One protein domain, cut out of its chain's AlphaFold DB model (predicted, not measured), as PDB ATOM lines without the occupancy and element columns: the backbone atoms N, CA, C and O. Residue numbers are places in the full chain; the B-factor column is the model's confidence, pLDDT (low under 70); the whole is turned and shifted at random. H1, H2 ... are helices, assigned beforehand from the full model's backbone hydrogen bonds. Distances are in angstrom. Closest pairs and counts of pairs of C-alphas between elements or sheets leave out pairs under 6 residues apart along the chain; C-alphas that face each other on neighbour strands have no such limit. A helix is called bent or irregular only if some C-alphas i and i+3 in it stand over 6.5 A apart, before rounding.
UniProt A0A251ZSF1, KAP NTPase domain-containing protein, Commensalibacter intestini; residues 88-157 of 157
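AT A GLANCE: This is residues 88 to 157 of the 157 residues of the protein "KAP NTPase domain-containing protein" of Commensalibacter intestini (UniProt A0A251ZSF1). H1, H2 and H3 make an up-and-down bundle, each running against the one before, and H4 packs across H3 on the side away from H1. The 70 printed residues, with four named helices and no named strand, are all helix by class and compact, with a radius of gyration of the C-alphas of 12.3 A and spans of 35 by 30 by 20 A.

HOW THE PARTS SIT: Start at H1, residues 93 to 107, only just irregular: C-alphas 94 and 97 are 6.55 A apart. H2, residues 110 to 126, is close but not clearly touching, with C-alphas 105 and 113 closest at 6.4 A. Next find the hub H3, residues 128 to 138: it touches H1 at a steep tilt of 43 degrees, C-alphas 98 and 133 closest at 5.1 A. H2 and H3 form a hairpin, where residues 120 to 125 of H2 alone touch H3, C-alphas 124 and 131 closest at 4.3 A. H4, residues 145 to 154, touches H3 about perpendicular at 73 degrees, C-alphas 132 and 145 closest at 6.7 A. Every O i to N i+4 pair is within hydrogen-bond range in H2 and H4, 9 of 11 in H1 and 5 of 7 in H3.

IN THESE COORDINATES: Find C-alpha 93 at (-46.716, -9.838, -16.616), where H1 begins its 22.4 A; H2 runs 24.7 A, H3 15.6 A, and H4 14.0 A to C-alpha 154 at (-54.697, -0.781, 6.582).

THE WHOLE: C-alphas 88 and 157, the two farthest apart, stand 38.4 A apart; the printed part has no cut and no long link, and residues 140 to 157 are among those with pLDDT under 70.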
ATOM      1  N   TRP A  88     -40.989 -18.918 -19.175       74.25
ATOM      2  CA  TRP A  88     -41.541 -18.926 -20.534       74.25
ATOM      3  C   TRP A  88     -42.899 -19.617 -20.666       74.25
ATOM      4  O   TRP A  88     -43.572 -19.437 -21.679       74.25
ATOM      5  N   LEU A  89     -43.302 -20.416 -19.674       64.50
ATOM      6  CA  LEU A  89     -44.576 -21.136 -19.704       64.50
ATOM      7  C   LEU A  89     -45.783 -20.210 -19.453       64.50
ATOM      8  O   LEU A  89     -46.920 -20.601 -19.705       64.50
ATOM      9  N   PHE A  90     -45.546 -18.977 -18.996       66.88
ATOM     10  CA  PHE A  90     -46.587 -18.048 -18.565       66.88
ATOM     11  C   PHE A  90     -46.650 -16.831 -19.497       66.88
ATOM     12  O   PHE A  90     -45.678 -16.092 -19.647       66.88
ATOM     13  N   SER A  91     -47.802 -16.598 -20.131       56.12
ATOM     14  CA  SER A  91     -48.061 -15.389 -20.920       56.12
ATOM     15  C   SER A  91     -48.740 -14.309 -20.055       56.12
ATOM     16  O   SER A  91     -49.759 -14.561 -19.412       56.12
ATOM     17  N   GLY A  92     -48.156 -13.100 -20.034       63.66
ATOM     18  CA  GLY A  92     -48.635 -11.919 -19.286       63.66
ATOM     19  C   GLY A  92     -47.845 -11.599 -17.999       63.66
ATOM     20  O   GLY A  92     -47.525 -12.493 -17.225       63.66
ATOM     21  N   GLN A  93     -47.539 -10.312 -17.755       56.28
ATOM     22  CA  GLN A  93     -46.716  -9.838 -16.616       56.28
ATOM     23  C   GLN A  93     -47.314 -10.161 -15.235       56.28
ATOM     24  O   GLN A  93     -46.578 -10.564 -14.339       56.28
ATOM     25  N   GLU A  94     -48.634 -10.032 -15.063       56.19
ATOM     26  CA  GLU A  94     -49.315 -10.310 -13.781       56.19
ATOM     27  C   GLU A  94     -49.277 -11.802 -13.392       56.19
ATOM     28  O   GLU A  94     -49.475 -12.161 -12.231       56.19
ATOM     29  N   ASN A  95     -48.958 -12.670 -14.355       66.62
ATOM     30  CA  ASN A  95     -48.938 -14.120 -14.210       66.62
ATOM     31  C   ASN A  95     -47.569 -14.647 -13.741       66.62
ATOM     32  O   ASN A  95     -47.501 -15.694 -13.107       66.62
ATOM     33  N   LEU A  96     -46.470 -13.919 -13.988       81.31
ATOM     34  CA  LEU A  96     -45.117 -14.415 -13.706       81.31
ATOM     35  C   LEU A  96     -44.804 -14.476 -12.206       81.31
ATOM     36  O   LEU A  96     -44.297 -15.483 -11.721       81.31
ATOM     37  N   THR A  97     -45.120 -13.409 -11.469       79.06
ATOM     38  CA  THR A  97     -44.904 -13.350 -10.014       79.06
ATOM     39  C   THR A  97     -45.759 -14.388  -9.294       79.06
ATOM     40  O   THR A  97     -45.275 -15.080  -8.401       79.06
ATOM     41  N   PHE A  98     -47.021 -14.534  -9.708       78.81
ATOM     42  CA  PHE A  98     -47.898 -15.581  -9.189       78.81
ATOM     43  C   PHE A  98     -47.334 -16.972  -9.494       78.81
ATOM     44  O   PHE A  98     -47.205 -17.782  -8.584       78.81
ATOM     45  N   ALA A  99     -46.941 -17.227 -10.745       83.12
ATOM     46  CA  ALA A  99     -46.354 -18.495 -11.155       83.12
ATOM     47  C   ALA A  99     -45.091 -18.847 -10.362       83.12
ATOM     48  O   ALA A  99     -44.911 -19.999  -9.983       83.12
ATOM     49  N   PHE A 100     -44.243 -17.858 -10.071       86.94
ATOM     50  CA  PHE A 100     -43.057 -18.046  -9.243       86.94
ATOM     51  C   PHE A 100     -43.418 -18.503  -7.825       86.94
ATOM     52  O   PHE A 100     -42.919 -19.527  -7.366       86.94
ATOM     53  N   PHE A 101     -44.318 -17.793  -7.137       85.25
ATOM     54  CA  PHE A 101     -44.718 -18.176  -5.777       85.25
ATOM     55  C   PHE A 101     -45.540 -19.464  -5.728       85.25
ATOM     56  O   PHE A 101     -45.448 -20.203  -4.754       85.25
ATOM     57  N   HIS A 102     -46.309 -19.752  -6.773       83.38
ATOM     58  CA  HIS A 102     -47.014 -21.018  -6.917       83.38
ATOM     59  C   HIS A 102     -46.034 -22.191  -7.065       83.38
ATOM     60  O   HIS A 102     -46.210 -23.217  -6.419       83.38
ATOM     61  N   GLU A 103     -44.959 -22.031  -7.844       89.12
ATOM     62  CA  GLU A 103     -43.904 -23.047  -7.934       89.12
ATOM     63  C   GLU A 103     -43.225 -23.273  -6.572       89.12
ATOM     64  O   GLU A 103     -42.921 -24.409  -6.210       89.12
ATOM     65  N   LEU A 104     -43.039 -22.216  -5.774       90.38
ATOM     66  CA  LEU A 104     -42.547 -22.356  -4.401       90.38
ATOM     67  C   LEU A 104     -43.539 -23.123  -3.509       90.38
ATOM     68  O   LEU A 104     -43.112 -24.042  -2.820       90.38
ATOM     69  N   ASP A 105     -44.836 -22.806  -3.546       86.62
ATOM     70  CA  ASP A 105     -45.877 -23.511  -2.769       86.62
ATOM     71  C   ASP A 105     -45.874 -25.021  -3.047       86.62
ATOM     72  O   ASP A 105     -45.879 -25.835  -2.128       86.62
ATOM     73  N   LEU A 106     -45.780 -25.402  -4.325       88.50
ATOM     74  CA  LEU A 106     -45.780 -26.805  -4.743       88.50
ATOM     75  C   LEU A 106     -44.559 -27.594  -4.254       88.50
ATOM     76  O   LEU A 106     -44.650 -28.808  -4.074       88.50
ATOM     77  N   ASN A 107     -43.418 -26.926  -4.073       92.25
ATOM     78  CA  ASN A 107     -42.160 -27.584  -3.730       92.25
ATOM     79  C   ASN A 107     -41.804 -27.456  -2.241       92.25
ATOM     80  O   ASN A 107     -40.998 -28.248  -1.749       92.25
ATOM     81  N   LEU A 108     -42.363 -26.494  -1.502       90.50
ATOM     82  CA  LEU A 108     -42.104 -26.282  -0.073       90.50
ATOM     83  C   LEU A 108     -42.990 -27.162   0.824       90.50
ATOM     84  O   LEU A 108     -44.117 -27.506   0.485       90.50
ATOM     85  N   ASN A 109     -42.474 -27.551   1.993       89.12
ATOM     86  CA  ASN A 109     -43.290 -28.231   3.003       89.12
ATOM     87  C   ASN A 109     -44.146 -27.220   3.796       89.12
ATOM     88  O   ASN A 109     -43.931 -26.011   3.727       89.12
ATOM     89  N   GLY A 110     -45.115 -27.703   4.581       86.81
ATOM     90  CA  GLY A 110     -46.063 -26.829   5.286       86.81
ATOM     91  C   GLY A 110     -45.430 -25.850   6.286       86.81
ATOM     92  O   GLY A 110     -45.952 -24.749   6.467       86.81
ATOM     93  N   GLU A 111     -44.301 -26.205   6.909       88.88
ATOM     94  CA  GLU A 111     -43.586 -25.311   7.827       88.88
ATOM     95  C   GLU A 111     -42.835 -24.219   7.053       88.88
ATOM     96  O   GLU A 111     -42.979 -23.031   7.351       88.88
ATOM     97  N   GLU A 112     -42.080 -24.612   6.024       88.69
ATOM     98  CA  GLU A 112     -41.361 -23.705   5.121       88.69
ATOM     99  C   GLU A 112     -42.318 -22.709   4.458       88.69
ATOM    100  O   GLU A 112     -42.049 -21.508   4.410       88.69
ATOM    101  N   TRP A 113     -43.466 -23.201   3.995       87.31
ATOM    102  CA  TRP A 113     -44.481 -22.378   3.361       87.31
ATOM    103  C   TRP A 113     -45.106 -21.379   4.326       87.31
ATOM    104  O   TRP A 113     -45.306 -20.225   3.965       87.31
ATOM    105  N   THR A 114     -45.379 -21.786   5.568       85.88
ATOM    106  CA  THR A 114     -45.891 -20.871   6.600       85.88
ATOM    107  C   THR A 114     -44.909 -19.731   6.867       85.88
ATOM    108  O   THR A 114     -45.310 -18.571   6.860       85.88
ATOM    109  N   LYS A 115     -43.614 -20.042   7.010       86.81
ATOM    110  CA  LYS A 115     -42.562 -19.029   7.185       86.81
ATOM    111  C   LYS A 115     -42.502 -18.066   5.997       86.81
ATOM    112  O   LYS A 115     -42.517 -16.853   6.189       86.81
ATOM    113  N   LEU A 116     -42.503 -18.597   4.772       86.38
ATOM    114  CA  LEU A 116     -42.508 -17.778   3.559       86.38
ATOM    115  C   LEU A 116     -43.760 -16.894   3.479       86.38
ATOM    116  O   LEU A 116     -43.660 -15.717   3.144       86.38
ATOM    117  N   LYS A 117     -44.937 -17.429   3.822       83.12
ATOM    118  CA  LYS A 117     -46.201 -16.681   3.849       83.12
ATOM    119  C   LYS A 117     -46.135 -15.455   4.744       83.12
ATOM    120  O   LYS A 117     -46.656 -14.412   4.359       83.12
ATOM    121  N   ASP A 118     -45.523 -15.574   5.914       84.06
ATOM    122  CA  ASP A 118     -45.411 -14.454   6.842       84.06
ATOM    123  C   ASP A 118     -44.483 -13.365   6.288       84.06
ATOM    124  O   ASP A 118     -44.891 -12.204   6.233       84.06
ATOM    125  N   SER A 119     -43.333 -13.733   5.711       82.94
ATOM    126  CA  SER A 119     -42.467 -12.776   5.003       82.94
ATOM    127  C   SER A 119     -43.156 -12.134   3.788       82.94
ATOM    128  O   SER A 119     -42.973 -10.949   3.511       82.94
ATOM    129  N   LEU A 120     -43.992 -12.882   3.060       81.44
ATOM    130  CA  LEU A 120     -44.752 -12.349   1.924       81.44
ATOM    131  C   LEU A 120     -45.813 -11.335   2.354       81.44
ATOM    132  O   LEU A 120     -46.020 -10.353   1.642       81.44
ATOM    133  N   LYS A 121     -46.469 -11.523   3.505       79.12
ATOM    134  CA  LYS A 121     -47.416 -10.531   4.043       79.12
ATOM    135  C   LYS A 121     -46.716  -9.209   4.349       79.12
ATOM    136  O   LYS A 121     -47.222  -8.158   3.959       79.12
ATOM    137  N   GLU A 122     -45.544  -9.263   4.982       78.31
ATOM    138  CA  GLU A 122     -44.727  -8.074   5.248       78.31
ATOM    139  C   GLU A 122     -44.348  -7.369   3.938       78.31
ATOM    140  O   GLU A 122     -44.546  -6.164   3.786       78.31
ATOM    141  N   MET A 123     -43.906  -8.121   2.930       74.94
ATOM    142  CA  MET A 123     -43.485  -7.558   1.645       74.94
ATOM    143  C   MET A 123     -44.654  -6.981   0.820       74.94
ATOM    144  O   MET A 123     -44.506  -5.953   0.148       74.94
ATOM    145  N   ALA A 124     -45.832  -7.608   0.897       72.88
ATOM    146  CA  ALA A 124     -47.068  -7.115   0.291       72.88
ATOM    147  C   ALA A 124     -47.509  -5.776   0.900       72.88
ATOM    148  O   ALA A 124     -48.000  -4.911   0.175       72.88
ATOM    149  N   SER A 125     -47.292  -5.576   2.205       69.25
ATOM    150  CA  SER A 125     -47.586  -4.298   2.866       69.25
ATOM    151  C   SER A 125     -46.708  -3.150   2.343       69.25
ATOM    152  O   SER A 125     -47.156  -2.006   2.275       69.25
ATOM    153  N   ALA A 126     -45.489  -3.464   1.892       73.44
ATOM    154  CA  ALA A 126     -44.516  -2.488   1.412       73.44
ATOM    155  C   ALA A 126     -44.644  -2.155  -0.088       73.44
ATOM    156  O   ALA A 126     -44.149  -1.112  -0.522       73.44
ATOM    157  N   THR A 127     -45.271  -3.015  -0.909       70.06
ATOM    158  CA  THR A 127     -45.268  -2.867  -2.379       70.06
ATOM    159  C   THR A 127     -46.588  -3.269  -3.059       70.06
ATOM    160  O   THR A 127     -46.954  -4.441  -3.147       70.06
ATOM    161  N   LEU A 128     -47.280  -2.289  -3.657       67.81
ATOM    162  CA  LEU A 128     -48.546  -2.504  -4.381       67.81
ATOM    163  C   LEU A 128     -48.470  -3.506  -5.557       67.81
ATOM    164  O   LEU A 128     -49.409  -4.291  -5.697       67.81
ATOM    165  N   PRO A 129     -47.409  -3.533  -6.397       69.38
ATOM    166  CA  PRO A 129     -47.353  -4.457  -7.534       69.38
ATOM    167  C   PRO A 129     -47.308  -5.933  -7.126       69.38
ATOM    168  O   PRO A 129     -47.900  -6.774  -7.795       69.38
ATOM    169  N   ILE A 130     -46.627  -6.256  -6.021       69.00
ATOM    170  CA  ILE A 130     -46.474  -7.640  -5.548       69.00
ATOM    171  C   ILE A 130     -47.692  -8.059  -4.710       69.00
ATOM    172  O   ILE A 130     -48.111  -9.217  -4.762       69.00
ATOM    173  N   ALA A 131     -48.320  -7.110  -4.004       71.88
ATOM    174  CA  ALA A 131     -49.512  -7.352  -3.194       71.88
ATOM    175  C   ALA A 131     -50.644  -8.039  -3.979       71.88
ATOM    176  O   ALA A 131     -51.266  -8.964  -3.464       71.88
ATOM    177  N   GLY A 132     -50.884  -7.647  -5.236       71.44
ATOM    178  CA  GLY A 132     -51.903  -8.281  -6.084       71.44
ATOM    179  C   GLY A 132     -51.652  -9.772  -6.327       71.44
ATOM    180  O   GLY A 132     -52.550 -10.591  -6.125       71.44
ATOM    181  N   SER A 133     -50.421 -10.138  -6.698       72.88
ATOM    182  CA  SER A 133     -50.043 -11.535  -6.939       72.88
ATOM    183  C   SER A 133     -50.084 -12.376  -5.660       72.88
ATOM    184  O   SER A 133     -50.592 -13.496  -5.688       72.88
ATOM    185  N   ILE A 134     -49.609 -11.829  -4.535       74.62
ATOM    186  CA  ILE A 134     -49.630 -12.500  -3.223       74.62
ATOM    187  C   ILE A 134     -51.069 -12.716  -2.733       74.62
ATOM    188  O   ILE A 134     -51.404 -13.781  -2.220       74.62
ATOM    189  N   MET A 135     -51.959 -11.741  -2.925       73.12
ATOM    190  CA  MET A 135     -53.359 -11.889  -2.520       73.12
ATOM    191  C   MET A 135     -54.096 -12.936  -3.354       73.12
ATOM    192  O   MET A 135     -54.845 -13.726  -2.790       73.12
ATOM    193  N   ASN A 136     -53.853 -12.996  -4.667       72.25
ATOM    194  CA  ASN A 136     -54.443 -14.036  -5.514       72.25
ATOM    195  C   ASN A 136     -53.929 -15.446  -5.161       72.25
ATOM    196  O   ASN A 136     -54.658 -16.421  -5.301       72.25
ATOM    197  N   LEU A 137     -52.694 -15.552  -4.667       74.38
ATOM    198  CA  LEU A 137     -52.125 -16.792  -4.136       74.38
ATOM    199  C   LEU A 137     -52.816 -17.249  -2.842       74.38
ATOM    200  O   LEU A 137     -53.079 -18.437  -2.681       74.38
ATOM    201  N   PHE A 138     -53.144 -16.333  -1.926       72.12
ATOM    202  CA  PHE A 138     -53.825 -16.686  -0.669       72.12
ATOM    203  C   PHE A 138     -55.339 -16.838  -0.800       72.12
ATOM    204  O   PHE A 138     -55.939 -17.623  -0.066       72.12
ATOM    205  N   TYR A 139     -55.948 -16.110  -1.731       71.56
ATOM    206  CA  TYR A 139     -57.393 -16.054  -1.918       71.56
ATOM    207  C   TYR A 139     -57.748 -16.173  -3.408       71.56
ATOM    208  O   TYR A 139     -58.224 -15.211  -4.022       71.56
ATOM    209  N   PRO A 140     -57.516 -17.346  -4.023       67.94
ATOM    210  CA  PRO A 140     -57.754 -17.537  -5.446       67.94
ATOM    211  C   PRO A 140     -59.221 -17.260  -5.802       67.94
ATOM    212  O   PRO A 140     -60.145 -17.816  -5.208       67.94
ATOM    213  N   GLY A 141     -59.442 -16.386  -6.788       59.50
ATOM    214  CA  GLY A 141     -60.780 -16.080  -7.308       59.50
ATOM    215  C   GLY A 141     -61.584 -15.031  -6.528       59.50
ATOM    216  O   GLY A 141     -62.761 -14.824  -6.839       59.50
ATOM    217  N   THR A 142     -60.993 -14.325  -5.554       61.72
ATOM    218  CA  THR A 142     -61.655 -13.157  -4.951       61.72
ATOM    219  C   THR A 142     -61.829 -12.046  -5.984       61.72
ATOM    220  O   THR A 142     -60.850 -11.536  -6.515       61.72
ATOM    221  N   LYS A 143     -63.075 -11.639  -6.257       55.53
ATOM    222  CA  LYS A 143     -63.390 -10.586  -7.243       55.53
ATOM    223  C   LYS A 143     -62.923  -9.185  -6.826       55.53
ATOM    224  O   LYS A 143     -62.756  -8.331  -7.688       55.53
ATOM    225  N   ASP A 144     -62.663  -8.974  -5.536       62.88
ATOM    226  CA  ASP A 144     -62.280  -7.680  -4.961       62.88
ATOM    227  C   ASP A 144     -60.852  -7.693  -4.386       62.88
ATOM    228  O   ASP A 144     -60.621  -7.312  -3.236       62.88
ATOM    229  N   ILE A 145     -59.864  -8.097  -5.194       61.50
ATOM    230  CA  ILE A 145     -58.435  -8.066  -4.812       61.50
ATOM    231  C   ILE A 145     -58.040  -6.666  -4.302       61.50
ATOM    232  O   ILE A 145     -57.346  -6.542  -3.297       61.50
ATOM    233  N   ALA A 146     -58.560  -5.596  -4.914       58.94
ATOM    234  CA  ALA A 146     -58.300  -4.215  -4.497       58.94
ATOM    235  C   ALA A 146     -58.829  -3.872  -3.088       58.94
ATOM    236  O   ALA A 146     -58.210  -3.083  -2.369       58.94
ATOM    237  N   LYS A 147     -59.961  -4.457  -2.675       62.81
ATOM    238  CA  LYS A 147     -60.522  -4.274  -1.328       62.81
ATOM    239  C   LYS A 147     -59.695  -5.036  -0.297       62.81
ATOM    240  O   LYS A 147     -59.345  -4.472   0.734       62.81
ATOM    241  N   ALA A 148     -59.314  -6.267  -0.627       60.88
ATOM    242  CA  ALA A 148     -58.512  -7.117   0.241       60.88
ATOM    243  C   ALA A 148     -57.080  -6.569   0.435       60.88
ATOM    244  O   ALA A 148     -56.551  -6.617   1.544       60.88
ATOM    245  N   ILE A 149     -56.480  -5.960  -0.602       62.22
ATOM    246  CA  ILE A 149     -55.213  -5.213  -0.486       62.22
ATOM    247  C   ILE A 149     -55.379  -4.035   0.480       62.22
ATOM    248  O   ILE A 149     -54.565  -3.876   1.382       62.22
ATOM    249  N   LYS A 150     -56.441  -3.228   0.335       61.19
ATOM    250  CA  LYS A 150     -56.703  -2.109   1.255       61.19
ATOM    251  C   LYS A 150     -56.864  -2.577   2.699       61.19
ATOM    252  O   LYS A 150     -56.248  -1.989   3.573       61.19
ATOM    253  N   GLU A 151     -57.647  -3.619   2.955       63.53
ATOM    254  CA  GLU A 151     -57.861  -4.148   4.311       63.53
ATOM    255  C   GLU A 151     -56.571  -4.729   4.917       63.53
ATOM    256  O   GLU A 151     -56.294  -4.518   6.096       63.53
ATOM    257  N   THR A 152     -55.735  -5.388   4.114       59.84
ATOM    258  CA  THR A 152     -54.455  -5.962   4.574       59.84
ATOM    259  C   THR A 152     -53.406  -4.881   4.849       59.84
ATOM    260  O   THR A 152     -52.724  -4.938   5.865       59.84
ATOM    261  N   VAL A 153     -53.306  -3.861   3.990       57.06
ATOM    262  CA  VAL A 153     -52.382  -2.728   4.177       57.06
ATOM    263  C   VAL A 153     -52.835  -1.816   5.327       57.06
ATOM    264  O   VAL A 153     -52.001  -1.267   6.038       57.06
ATOM    265  N   LEU A 154     -54.147  -1.649   5.532       53.38
ATOM    266  CA  LEU A 154     -54.697  -0.781   6.582       53.38
ATOM    267  C   LEU A 154     -54.805  -1.460   7.956       53.38
ATOM    268  O   LEU A 154     -54.838  -0.751   8.950       53.38
ATOM    269  N   SER A 155     -54.858  -2.793   8.039       54.94
ATOM    270  CA  SER A 155     -54.937  -3.520   9.324       54.94
ATOM    271  C   SER A 155     -53.603  -3.628  10.072       54.94
ATOM    272  O   SER A 155     -53.585  -4.131  11.194       54.94
ATOM    273  N   GLN A 156     -52.504  -3.155   9.474       51.19
ATOM    274  CA  GLN A 156     -51.181  -3.104  10.104       51.19
ATOM    275  C   GLN A 156     -50.727  -1.685  10.504       51.19
ATOM    276  O   GLN A 156     -49.585  -1.526  10.928       51.19
ATOM    277  N   ASN A 157     -51.612  -0.680  10.411       41.16
ATOM    278  CA  ASN A 157     -51.403   0.682  10.935       41.16
ATOM    279  C   ASN A 157     -52.319   0.979  12.126       41.16
ATOM    280  O   ASN A 157     -53.519   0.629  12.047       41.16
TER     281      ASN A 157